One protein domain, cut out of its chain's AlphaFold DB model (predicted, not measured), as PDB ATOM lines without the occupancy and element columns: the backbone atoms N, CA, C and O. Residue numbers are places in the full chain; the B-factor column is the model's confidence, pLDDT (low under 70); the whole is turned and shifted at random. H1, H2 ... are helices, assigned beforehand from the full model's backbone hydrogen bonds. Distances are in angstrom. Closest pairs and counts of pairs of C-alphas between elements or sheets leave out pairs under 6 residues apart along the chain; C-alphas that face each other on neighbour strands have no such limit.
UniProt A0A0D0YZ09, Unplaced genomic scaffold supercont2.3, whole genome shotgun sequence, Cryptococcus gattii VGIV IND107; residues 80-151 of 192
ATOM      1  N   GLN A  80      51.020  58.493  24.001       70.69
ATOM      2  CA  GLN A  80      52.356  59.055  23.838       70.69
ATOM      3  C   GLN A  80      53.319  58.527  24.907       70.69
ATOM      4  O   GLN A  80      54.388  58.030  24.566       70.69
ATOM      5  N   LEU A  81      52.882  58.481  26.169       66.25
ATOM      6  CA  LEU A  81      53.604  57.831  27.266       66.25
ATOM      7  C   LEU A  81      53.811  56.337  27.000       66.25
ATOM      8  O   LEU A  81      54.898  55.813  27.214       66.25
ATOM      9  N   MET A  82      52.796  55.637  26.484       62.59
ATOM     10  CA  MET A  82      52.939  54.223  26.122       62.59
ATOM     11  C   MET A  82      53.938  54.016  24.979       62.59
ATOM     12  O   MET A  82      54.657  53.017  24.984       62.59
ATOM     13  N   ALA A  83      54.006  54.937  24.014       63.31
ATOM     14  CA  ALA A  83      54.992  54.904  22.936       63.31
ATOM     15  C   ALA A  83      56.411  55.197  23.447       63.31
ATOM     16  O   ALA A  83      57.350  54.508  23.054       63.31
ATOM     17  N   GLU A  84      56.554  56.159  24.357       67.19
ATOM     18  CA  GLU A  84      57.829  56.534  24.967       67.19
ATOM     19  C   GLU A  84      58.376  55.409  25.853       67.19
ATOM     20  O   GLU A  84      59.490  54.942  25.635       67.19
ATOM     21  N   VAL A  85      57.549  54.853  26.744       60.97
ATOM     22  CA  VAL A  85      57.891  53.674  27.563       60.97
ATOM     23  C   VAL A  85      58.186  52.456  26.684       60.97
ATOM     24  O   VAL A  85      59.079  51.664  26.986       60.97
ATOM     25  N   SER A  86      57.493  52.319  25.548       60.16
ATOM     26  CA  SER A  86      57.769  51.261  24.571       60.16
ATOM     27  C   SER A  86      59.088  51.438  23.815       60.16
ATOM     28  O   SER A  86      59.537  50.463  23.213       60.16
ATOM     29  N   ASN A  87      59.708  52.616  23.837       65.69
ATOM     30  CA  ASN A  87      61.001  52.879  23.200       65.69
ATOM     31  C   ASN A  87      62.170  52.921  24.190       65.69
ATOM     32  O   ASN A  87      63.315  52.996  23.756       65.69
ATOM     33  N   VAL A  88      61.918  52.828  25.498       78.19
ATOM     34  CA  VAL A  88      62.986  52.714  26.499       78.19
ATOM     35  C   VAL A  88      63.784  51.433  26.234       78.19
ATOM     36  O   VAL A  88      63.226  50.332  26.290       78.19
ATOM     37  N   GLU A  89      65.089  51.559  25.966       67.38
ATOM     38  CA  GLU A  89      65.985  50.433  25.651       67.38
ATOM     39  C   GLU A  89      65.886  49.301  26.679       67.38
ATOM     40  O   GLU A  89      65.870  48.124  26.318       67.38
ATOM     41  N   GLU A  90      65.777  49.648  27.963       68.62
ATOM     42  CA  GLU A  90      65.632  48.680  29.051       68.62
ATOM     43  C   GLU A  90      64.338  47.874  28.923       68.62
ATOM     44  O   GLU A  90      64.344  46.661  29.110       68.62
ATOM     45  N   PHE A  91      63.237  48.514  28.528       62.19
ATOM     46  CA  PHE A  91      61.942  47.865  28.354       62.19
ATOM     47  C   PHE A  91      61.879  47.024  27.070       62.19
ATOM     48  O   PHE A  91      61.218  45.985  27.022       62.19
ATOM     49  N   VAL A  92      62.587  47.439  26.018       64.81
ATOM     50  CA  VAL A  92      62.781  46.638  24.798       64.81
ATOM     51  C   VAL A  92      63.621  45.395  25.102       64.81
ATOM     52  O   VAL A  92      63.245  44.285  24.722       64.81
ATOM     53  N   LYS A  93      64.722  45.558  25.844       72.81
ATOM     54  CA  LYS A  93      65.598  44.460  26.258       72.81
ATOM     55  C   LYS A  93      64.876  43.484  27.186       72.81
ATOM     56  O   LYS A  93      64.944  42.283  26.953       72.81
ATOM     57  N   LEU A  94      64.110  43.989  28.154       69.38
ATOM     58  CA  LEU A  94      63.305  43.176  29.065       69.38
ATOM     59  C   LEU A  94      62.227  42.380  28.318       69.38
ATOM     60  O   LEU A  94      62.038  41.200  28.594       69.38
ATOM     61  N   ARG A  95      61.539  42.986  27.338       63.00
ATOM     62  CA  ARG A  95      60.564  42.271  26.495       63.00
ATOM     63  C   ARG A  95      61.215  41.146  25.703       63.00
ATOM     64  O   ARG A  95      60.675  40.044  25.680       63.00
ATOM     65  N   LYS A  96      62.391  41.403  25.132       65.69
ATOM     66  CA  LYS A  96      63.170  40.405  24.393       65.69
ATOM     67  C   LYS A  96      63.670  39.273  25.298       65.69
ATOM     68  O   LYS A  96      63.579  38.109  24.930       65.69
ATOM     69  N   GLU A  97      64.150  39.591  26.500       68.69
ATOM     70  CA  GLU A  97      64.579  38.602  27.504       68.69
ATOM     71  C   GLU A  97      63.410  37.769  28.055       68.69
ATOM     72  O   GLU A  97      63.577  36.588  28.352       68.69
ATOM     73  N   LEU A  98      62.216  38.357  28.152       61.91
ATOM     74  CA  LEU A  98      60.986  37.676  28.562       61.91
ATOM     75  C   LEU A  98      60.292  36.913  27.414       61.91
ATOM     76  O   LEU A  98      59.243  36.313  27.647       61.91
ATOM     77  N   GLY A  99      60.843  36.928  26.193       57.09
ATOM     78  CA  GLY A  99      60.260  36.260  25.022       57.09
ATOM     79  C   GLY A  99      58.968  36.907  24.504       57.09
ATOM     80  O   GLY A  99      58.211  36.278  23.764       57.09
ATOM     81  N   TYR A 100      58.697  38.159  24.886       55.88
ATOM     82  CA  TYR A 100      57.629  38.975  24.309       55.88
ATOM     83  C   TYR A 100      58.126  39.638  23.031       55.88
ATOM     84  O   TYR A 100      58.229  40.861  22.925       55.88
ATOM     85  N   ASP A 101      58.409  38.803  22.043       58.41
ATOM     86  CA  ASP A 101      58.418  39.245  20.662       58.41
ATOM     87  C   ASP A 101      56.967  39.598  20.300       58.41
ATOM     88  O   ASP A 101      56.018  39.083  20.894       58.41
ATOM     89  N   ASP A 102      56.751  40.441  19.301       55.44
ATOM     90  CA  ASP A 102      55.421  40.817  18.800       55.44
ATOM     91  C   ASP A 102      54.494  39.611  18.470       55.44
ATOM     92  O   ASP A 102      53.273  39.759  18.373       55.44
ATOM     93  N   ALA A 103      55.066  38.408  18.331       57.00
ATOM     94  CA  ALA A 103      54.383  37.121  18.174       57.00
ATOM     95  C   ALA A 103      54.082  36.383  19.502       57.00
ATOM     96  O   ALA A 103      53.147  35.581  19.568       57.00
ATOM     97  N   GLY A 104      54.826  36.662  20.575       62.62
ATOM     98  CA  GLY A 104      54.679  36.044  21.895       62.62
ATOM     99  C   GLY A 104      53.365  36.408  22.587       62.62
ATOM    100  O   GLY A 104      52.776  35.575  23.271       62.62
ATOM    101  N   TYR A 105      52.833  37.608  22.339       66.50
ATOM    102  CA  TYR A 105      51.510  38.000  22.840       66.50
ATOM    103  C   TYR A 105      50.383  37.151  22.234       66.50
ATOM    104  O   TYR A 105      49.468  36.731  22.942       66.50
ATOM    105  N   VAL A 106      50.473  36.830  20.937       67.44
ATOM    106  CA  VAL A 106      49.504  35.950  20.266       67.44
ATOM    107  C   VAL A 106      49.586  34.540  20.848       67.44
ATOM    108  O   VAL A 106      48.553  33.953  21.161       67.44
ATOM    109  N   ALA A 107      50.798  34.025  21.070       69.38
ATOM    110  CA  ALA A 107      51.000  32.734  21.723       69.38
ATOM    111  C   ALA A 107      50.453  32.718  23.163       69.38
ATOM    112  O   ALA A 107      49.808  31.753  23.564       69.38
ATOM    113  N   ALA A 108      50.633  33.800  23.925       73.69
ATOM    114  CA  ALA A 108      50.099  33.928  25.278       73.69
ATOM    115  C   ALA A 108      48.561  33.951  25.303       73.69
ATOM    116  O   ALA A 108      47.956  33.308  26.160       73.69
ATOM    117  N   LEU A 109      47.920  34.641  24.352       75.06
ATOM    118  CA  LEU A 109      46.461  34.650  24.215       75.06
ATOM    119  C   LEU A 109      45.902  33.278  23.825       75.06
ATOM    120  O   LEU A 109      44.874  32.867  24.362       75.06
ATOM    121  N   VAL A 110      46.577  32.565  22.918       78.31
ATOM    122  CA  VAL A 110      46.194  31.197  22.531       78.31
ATOM    123  C   VAL A 110      46.349  30.246  23.717       78.31
ATOM    124  O   VAL A 110      45.395  29.553  24.054       78.31
ATOM    125  N   ASN A 111      47.475  30.305  24.432       81.50
ATOM    126  CA  ASN A 111      47.694  29.492  25.629       81.50
ATOM    127  C   ASN A 111      46.660  29.787  26.727       81.50
ATOM    128  O   ASN A 111      46.170  28.870  27.384       81.50
ATOM    129  N   LEU A 112      46.302  31.058  26.932       81.88
ATOM    130  CA  LEU A 112      45.253  31.442  27.876       81.88
ATOM    131  C   LEU A 112      43.893  30.863  27.466       81.88
ATOM    132  O   LEU A 112      43.168  30.352  28.321       81.88
ATOM    133  N   TRP A 113      43.553  30.922  26.177       79.38
ATOM    134  CA  TRP A 113      42.328  30.325  25.649       79.38
ATOM    135  C   TRP A 113      42.303  28.805  25.861       79.38
ATOM    136  O   TRP A 113      41.317  28.294  26.393       79.38
ATOM    137  N   ASP A 114      43.404  28.109  25.558       79.50
ATOM    138  CA  ASP A 114      43.556  26.666  25.788       79.50
ATOM    139  C   ASP A 114      43.371  26.311  27.271       79.50
ATOM    140  O   ASP A 114      42.630  25.387  27.614       79.50
ATOM    141  N   CYS A 115      43.966  27.097  28.175       81.69
ATOM    142  CA  CYS A 115      43.808  26.920  29.620       81.69
ATOM    143  C   CYS A 115      42.350  27.093  30.056       81.69
ATOM    144  O   CYS A 115      41.816  26.283  30.813       81.69
ATOM    145  N   GLN A 116      41.679  28.142  29.581       80.62
ATOM    146  CA  GLN A 116      40.288  28.405  29.945       80.62
ATOM    147  C   GLN A 116      39.332  27.344  29.383       80.62
ATOM    148  O   GLN A 116      38.332  27.025  30.032       80.62
ATOM    149  N   LYS A 117      39.641  26.790  28.204       82.44
ATOM    150  CA  LYS A 117      38.929  25.662  27.598       82.44
ATOM    151  C   LYS A 117      39.088  24.390  28.417       82.44
ATOM    152  O   LYS A 117      38.085  23.771  28.760       82.44
ATOM    153  N   ALA A 118      40.321  24.048  28.788       81.44
ATOM    154  CA  ALA A 118      40.616  22.889  29.629       81.44
ATOM    155  C   ALA A 118      39.951  22.984  31.015       81.44
ATOM    156  O   ALA A 118      39.502  21.983  31.561       81.44
ATOM    157  N   MET A 119      39.828  24.197  31.564       83.31
ATOM    158  CA  MET A 119      39.129  24.460  32.830       83.31
ATOM    159  C   MET A 119      37.597  24.551  32.695       83.31
ATOM    160  O   MET A 119      36.923  24.848  33.680       83.31
ATOM    161  N   GLY A 120      37.036  24.376  31.494       81.75
ATOM    162  CA  GLY A 120      35.593  24.487  31.243       81.75
ATOM    163  C   GLY A 120      35.010  25.895  31.426       81.75
ATOM    164  O   GLY A 120      33.794  26.057  31.426       81.75
ATOM    165  N   ARG A 121      35.851  26.928  31.575       79.12
ATOM    166  CA  ARG A 121      35.427  28.330  31.756       79.12
ATOM    167  C   ARG A 121      35.145  29.049  30.439       79.12
ATOM    168  O   ARG A 121      34.509  30.097  30.442       79.12
ATOM    169  N   ASN A 122      35.644  28.519  29.325       74.31
ATOM    170  CA  ASN A 122      35.502  29.121  28.005       74.31
ATOM    171  C   ASN A 122      34.824  28.141  27.037       74.31
ATOM    172  O   ASN A 122      35.317  27.041  26.795       74.31
ATOM    173  N   SER A 123      33.692  28.554  26.463       76.06
ATOM    174  CA  SER A 123      32.923  27.756  25.499       76.06
ATOM    175  C   SER A 123      33.247  28.092  24.033       76.06
ATOM    176  O   SER A 123      32.891  27.339  23.131       76.06
ATOM    177  N   PHE A 124      34.032  29.135  23.755       70.69
ATOM    178  CA  PHE A 124      34.289  29.600  22.388       70.69
ATOM    179  C   PHE A 124      35.124  28.615  21.562       70.69
ATOM    180  O   PHE A 124      36.187  28.217  22.024       70.69
ATOM    181  N   PRO A 125      34.710  28.252  20.335       72.00
ATOM    182  CA  PRO A 125      35.336  27.184  19.549       72.00
ATOM    183  C   PRO A 125      36.752  27.514  19.062       72.00
ATOM    184  O   PRO A 125      37.527  26.606  18.785       72.00
ATOM    185  N   THR A 126      37.111  28.798  18.987       69.00
ATOM    186  CA  THR A 126      38.436  29.240  18.537       69.00
ATOM    187  C   THR A 126      38.964  30.397  19.381       69.00
ATOM    188  O   THR A 126      38.168  31.253  19.779       69.00
ATOM    189  N   PRO A 127      40.294  30.518  19.549       65.50
ATOM    190  CA  PRO A 127      40.917  31.649  20.238       65.50
ATOM    191  C   PRO A 127      40.738  32.971  19.477       65.50
ATOM    192  O   PRO A 127      40.793  34.042  20.069       65.50
ATOM    193  N   ARG A 128      40.470  32.919  18.163       66.25
ATOM    194  CA  ARG A 128      40.139  34.084  17.325       66.25
ATOM    195  C   ARG A 128      38.662  34.464  17.442       66.25
ATOM    196  O   ARG A 128      37.896  34.344  16.490       66.25
ATOM    197  N   THR A 129      38.256  34.920  18.618       67.06
ATOM    198  CA  THR A 129      36.934  35.531  18.807       67.06
ATOM    199  C   THR A 129      36.879  36.927  18.177       67.06
ATOM    200  O   THR A 129      37.911  37.526  17.862       67.06
ATOM    201  N   ASN A 130      35.674  37.490  18.023       62.22
ATOM    202  CA  ASN A 130      35.487  38.873  17.556       62.22
ATOM    203  C   ASN A 130      36.317  39.884  18.366       62.22
ATOM    204  O   ASN A 130      36.877  40.814  17.789       62.22
ATOM    205  N   ALA A 131      36.461  39.657  19.676       63.06
ATOM    206  CA  ALA A 131      37.282  40.476  20.562       63.06
ATOM    207  C   ALA A 131      38.789  40.366  20.260       63.06
ATOM    208  O   ALA A 131      39.501  41.362  20.276       63.06
ATOM    209  N   VAL A 132      39.296  39.177  19.927       70.62
ATOM    210  CA  VAL A 132      40.706  39.020  19.530       70.62
ATOM    211  C   VAL A 132      40.951  39.623  18.146       70.62
ATOM    212  O   VAL A 132      41.957  40.294  17.938       70.62
ATOM    213  N   ASN A 133      40.010  39.478  17.210       73.25
ATOM    214  CA  ASN A 133      40.116  40.090  15.883       73.25
ATOM    215  C   ASN A 133      40.076  41.627  15.935       73.25
ATOM    216  O   ASN A 133      40.766  42.274  15.149       73.25
ATOM    217  N   SER A 134      39.301  42.226  16.846       70.25
ATOM    218  CA  SER A 134      39.296  43.682  17.029       70.25
ATOM    219  C   SER A 134      40.622  44.186  17.606       70.25
ATOM    220  O   SER A 134      41.144  45.187  17.115       70.25
ATOM    221  N   ILE A 135      41.214  43.455  18.558       73.56
ATOM    222  CA  ILE A 135      42.547  43.750  19.106       73.56
ATOM    223  C   ILE A 135      43.622  43.634  18.017       73.56
ATOM    224  O   ILE A 135      44.419  44.555  17.852       73.56
ATOM    225  N   LEU A 136      43.623  42.556  17.226       77.19
ATOM    226  CA  LEU A 136      44.577  42.378  16.124       77.19
ATOM    227  C   LEU A 136      44.469  43.510  15.093       77.19
ATOM    228  O   LEU A 136      45.481  44.103  14.733       77.19
ATOM    229  N   ARG A 137      43.247  43.900  14.703       78.75
ATOM    230  CA  ARG A 137      43.024  45.046  13.804       78.75
ATOM    231  C   ARG A 137      43.531  46.364  14.387       78.75
ATOM    232  O   ARG A 137      44.040  47.197  13.643       78.75
ATOM    233  N   ALA A 138      43.372  46.587  15.691       73.25
ATOM    234  CA  ALA A 138      43.890  47.785  16.347       73.25
ATOM    235  C   ALA A 138      45.427  47.809  16.335       73.25
ATOM    236  O   ALA A 138      46.017  48.840  16.017       73.25
ATOM    237  N   ILE A 139      46.069  46.667  16.595       76.44
ATOM    238  CA  ILE A 139      47.529  46.520  16.516       76.44
ATOM    239  C   ILE A 139      48.023  46.782  15.090       76.44
ATOM    240  O   ILE A 139      48.974  47.541  14.909       76.44
ATOM    241  N   ASP A 140      47.358  46.226  14.078       78.12
ATOM    242  CA  ASP A 140      47.725  46.440  12.675       78.12
ATOM    243  C   ASP A 140      47.606  47.914  12.269       78.12
ATOM    244  O   ASP A 140      48.486  48.436  11.587       78.12
ATOM    245  N   ARG A 141      46.581  48.631  12.753       78.81
ATOM    246  CA  ARG A 141      46.454  50.084  12.542       78.81
ATOM    247  C   ARG A 141      47.608  50.861  13.167       78.81
ATOM    248  O   ARG A 141      48.152  51.748  12.517       78.81
ATOM    249  N   VAL A 142      47.997  50.529  14.400       76.38
ATOM    250  CA  VAL A 142      49.120  51.185  15.092       76.38
ATOM    251  C   VAL A 142      50.442  50.904  14.374       76.38
ATOM    252  O   VAL A 142      51.247  51.816  14.185       76.38
ATOM    253  N   ARG A 143      50.661  49.663  13.927       75.94
ATOM    254  CA  ARG A 143      51.833  49.299  13.120       75.94
ATOM    255  C   ARG A 143      51.858  50.050  11.797       75.94
ATOM    256  O   ARG A 143      52.898  50.592  11.445       75.94
ATOM    257  N   ASN A 144      50.727  50.126  11.098       75.38
ATOM    258  CA  ASN A 144      50.637  50.857   9.840       75.38
ATOM    259  C   ASN A 144      50.916  52.354  10.039       75.38
ATOM    260  O   ASN A 144      51.731  52.929   9.328       75.38
ATOM    261  N   ALA A 145      50.335  52.970  11.072       70.81
ATOM    262  CA  ALA A 145      50.604  54.365  11.415       70.81
ATOM    263  C   ALA A 145      52.095  54.616  11.703       70.81
ATOM    264  O   ALA A 145      52.649  55.619  11.257       70.81
ATOM    265  N   ARG A 146      52.765  53.683  12.396       73.44
ATOM    266  CA  ARG A 146      54.214  53.749  12.632       73.44
ATOM    267  C   ARG A 146      55.011  53.640  11.331       73.44
ATOM    268  O   ARG A 146      55.929  54.427  11.136       73.44
ATOM    269  N   ARG A 147      54.643  52.719  10.434       69.94
ATOM    270  CA  ARG A 147      55.295  52.569   9.122       69.94
ATOM    271  C   ARG A 147      55.203  53.845   8.289       69.94
ATOM    272  O   ARG A 147      56.219  54.283   7.767       69.94
ATOM    273  N   ILE A 148      54.025  54.469   8.244       71.00
ATOM    274  CA  ILE A 148      53.797  55.750   7.553       71.00
ATOM    275  C   ILE A 148      54.644  56.872   8.174       71.00
ATOM    276  O   ILE A 148      55.194  57.713   7.465       71.00
ATOM    277  N   LEU A 149      54.771  56.900   9.505       72.44
ATOM    278  CA  LEU A 149      55.578  57.904  10.204       72.44
ATOM    279  C   LEU A 149      57.083  57.741   9.932       72.44
ATOM    280  O   LEU A 149      57.794  58.738   9.819       72.44
ATOM    281  N   ASN A 150      57.539  56.494   9.804       70.06
ATOM    282  CA  ASN A 150      58.929  56.133   9.527       70.06
ATOM    283  C   ASN A 150      59.275  56.103   8.029       70.06
ATOM    284  O   ASN A 150      60.421  55.815   7.685       70.06
ATOM    285  N   PHE A 151      58.313  56.377   7.144       65.50
ATOM    286  CA  PHE A 151      58.459  56.253   5.691       65.50
ATOM    287  C   PHE A 151      58.809  54.825   5.214       65.50
ATOM    288  O   PHE A 151      59.337  54.620   4.126       65.50
TER     289      PHE A 151
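AT A GLANCE: This is residues 80 to 151 of the 192 residues of an uncharacterized protein of Cryptococcus gattii VGIV IND107 (UniProt A0A0D0YZ09). The model is an open, loose frame of four helices that stay out of contact: the longest helix, H4, makes one long side, and H3 runs back in nearly the opposite direction as a second long side, joined to it round one end by a long loop, residues 119 to 129. At the other end of H3 the short helices H1 and H2 make a corner, and residues 80 to 85 of H1 and residues 137 to 151, of which 137 to 149 belong to H4, stand free. The printed part has 72 residues, with four named helices in the order H1, H2, H3, H4 and no named strand; the class is all helix. The whole is loose, with a radius of gyration of the C-alphas of 15.2 A, and elongated, spanning 43 by 26 by 18 A.

HOW THE PARTS SIT: H4, residues 130 to 149, touches no helix. H3, residues 104 to 118, is apart from H4. H2, residues 89 to 97, is apart from H3 and from H4. H1, residues 80 to 87, is close to H2 but not clearly touching it, with 2 pairs of C-alphas within 8 A; their closest C-alphas, those of Ser 86 and Val 92, are 6.8 A apart. The lines of H1 and H2 stand at a steep tilt of 62 degrees, and the two run the same way, 13.0 A from centre to centre. H1 is apart from H3 and from H4. In H1, H2, H3 and H4 every O i to N i+4 pair is within hydrogen-bond range.

IN THESE COORDINATES: H4 has 20 residues and is 28.6 A long, from C-alpha 130 at (35.487, 38.873, 17.556) to C-alpha 149 at (55.578, 57.904, 10.204), with x and y rising between these ends. H3 has 15 residues and is 20.8 A long, from C-alpha 104 at (54.679, 36.044, 21.895) to C-alpha 118 at (40.616, 22.889, 29.629), with x and y falling. H2 has 9 residues and measures 12.1 A. H1 has 8 residues and measures 10.6 A, beginning with C-alpha 80 at (52.356, 59.055, 23.838).

THE WHOLE: The two C-alphas farthest apart, those of Gly 120 and Phe 151, are 46.7 A apart, while the first and last printed C-alphas, those of Gln 80 and Phe 151, are 19.3 A apart. Without the stretches that stand free, the body has 51 residues and spans 40 by 23 by 13 A. The link from H1 to H2 is tight, that from H2 to H3 is short with 6 residues, and that from H3 to H4 is long with 11 residues. The printed part has no cut. Its mean pLDDT is 70.6, and 33 residues are under 70, among them residues 94 to 107 and 126 to 131.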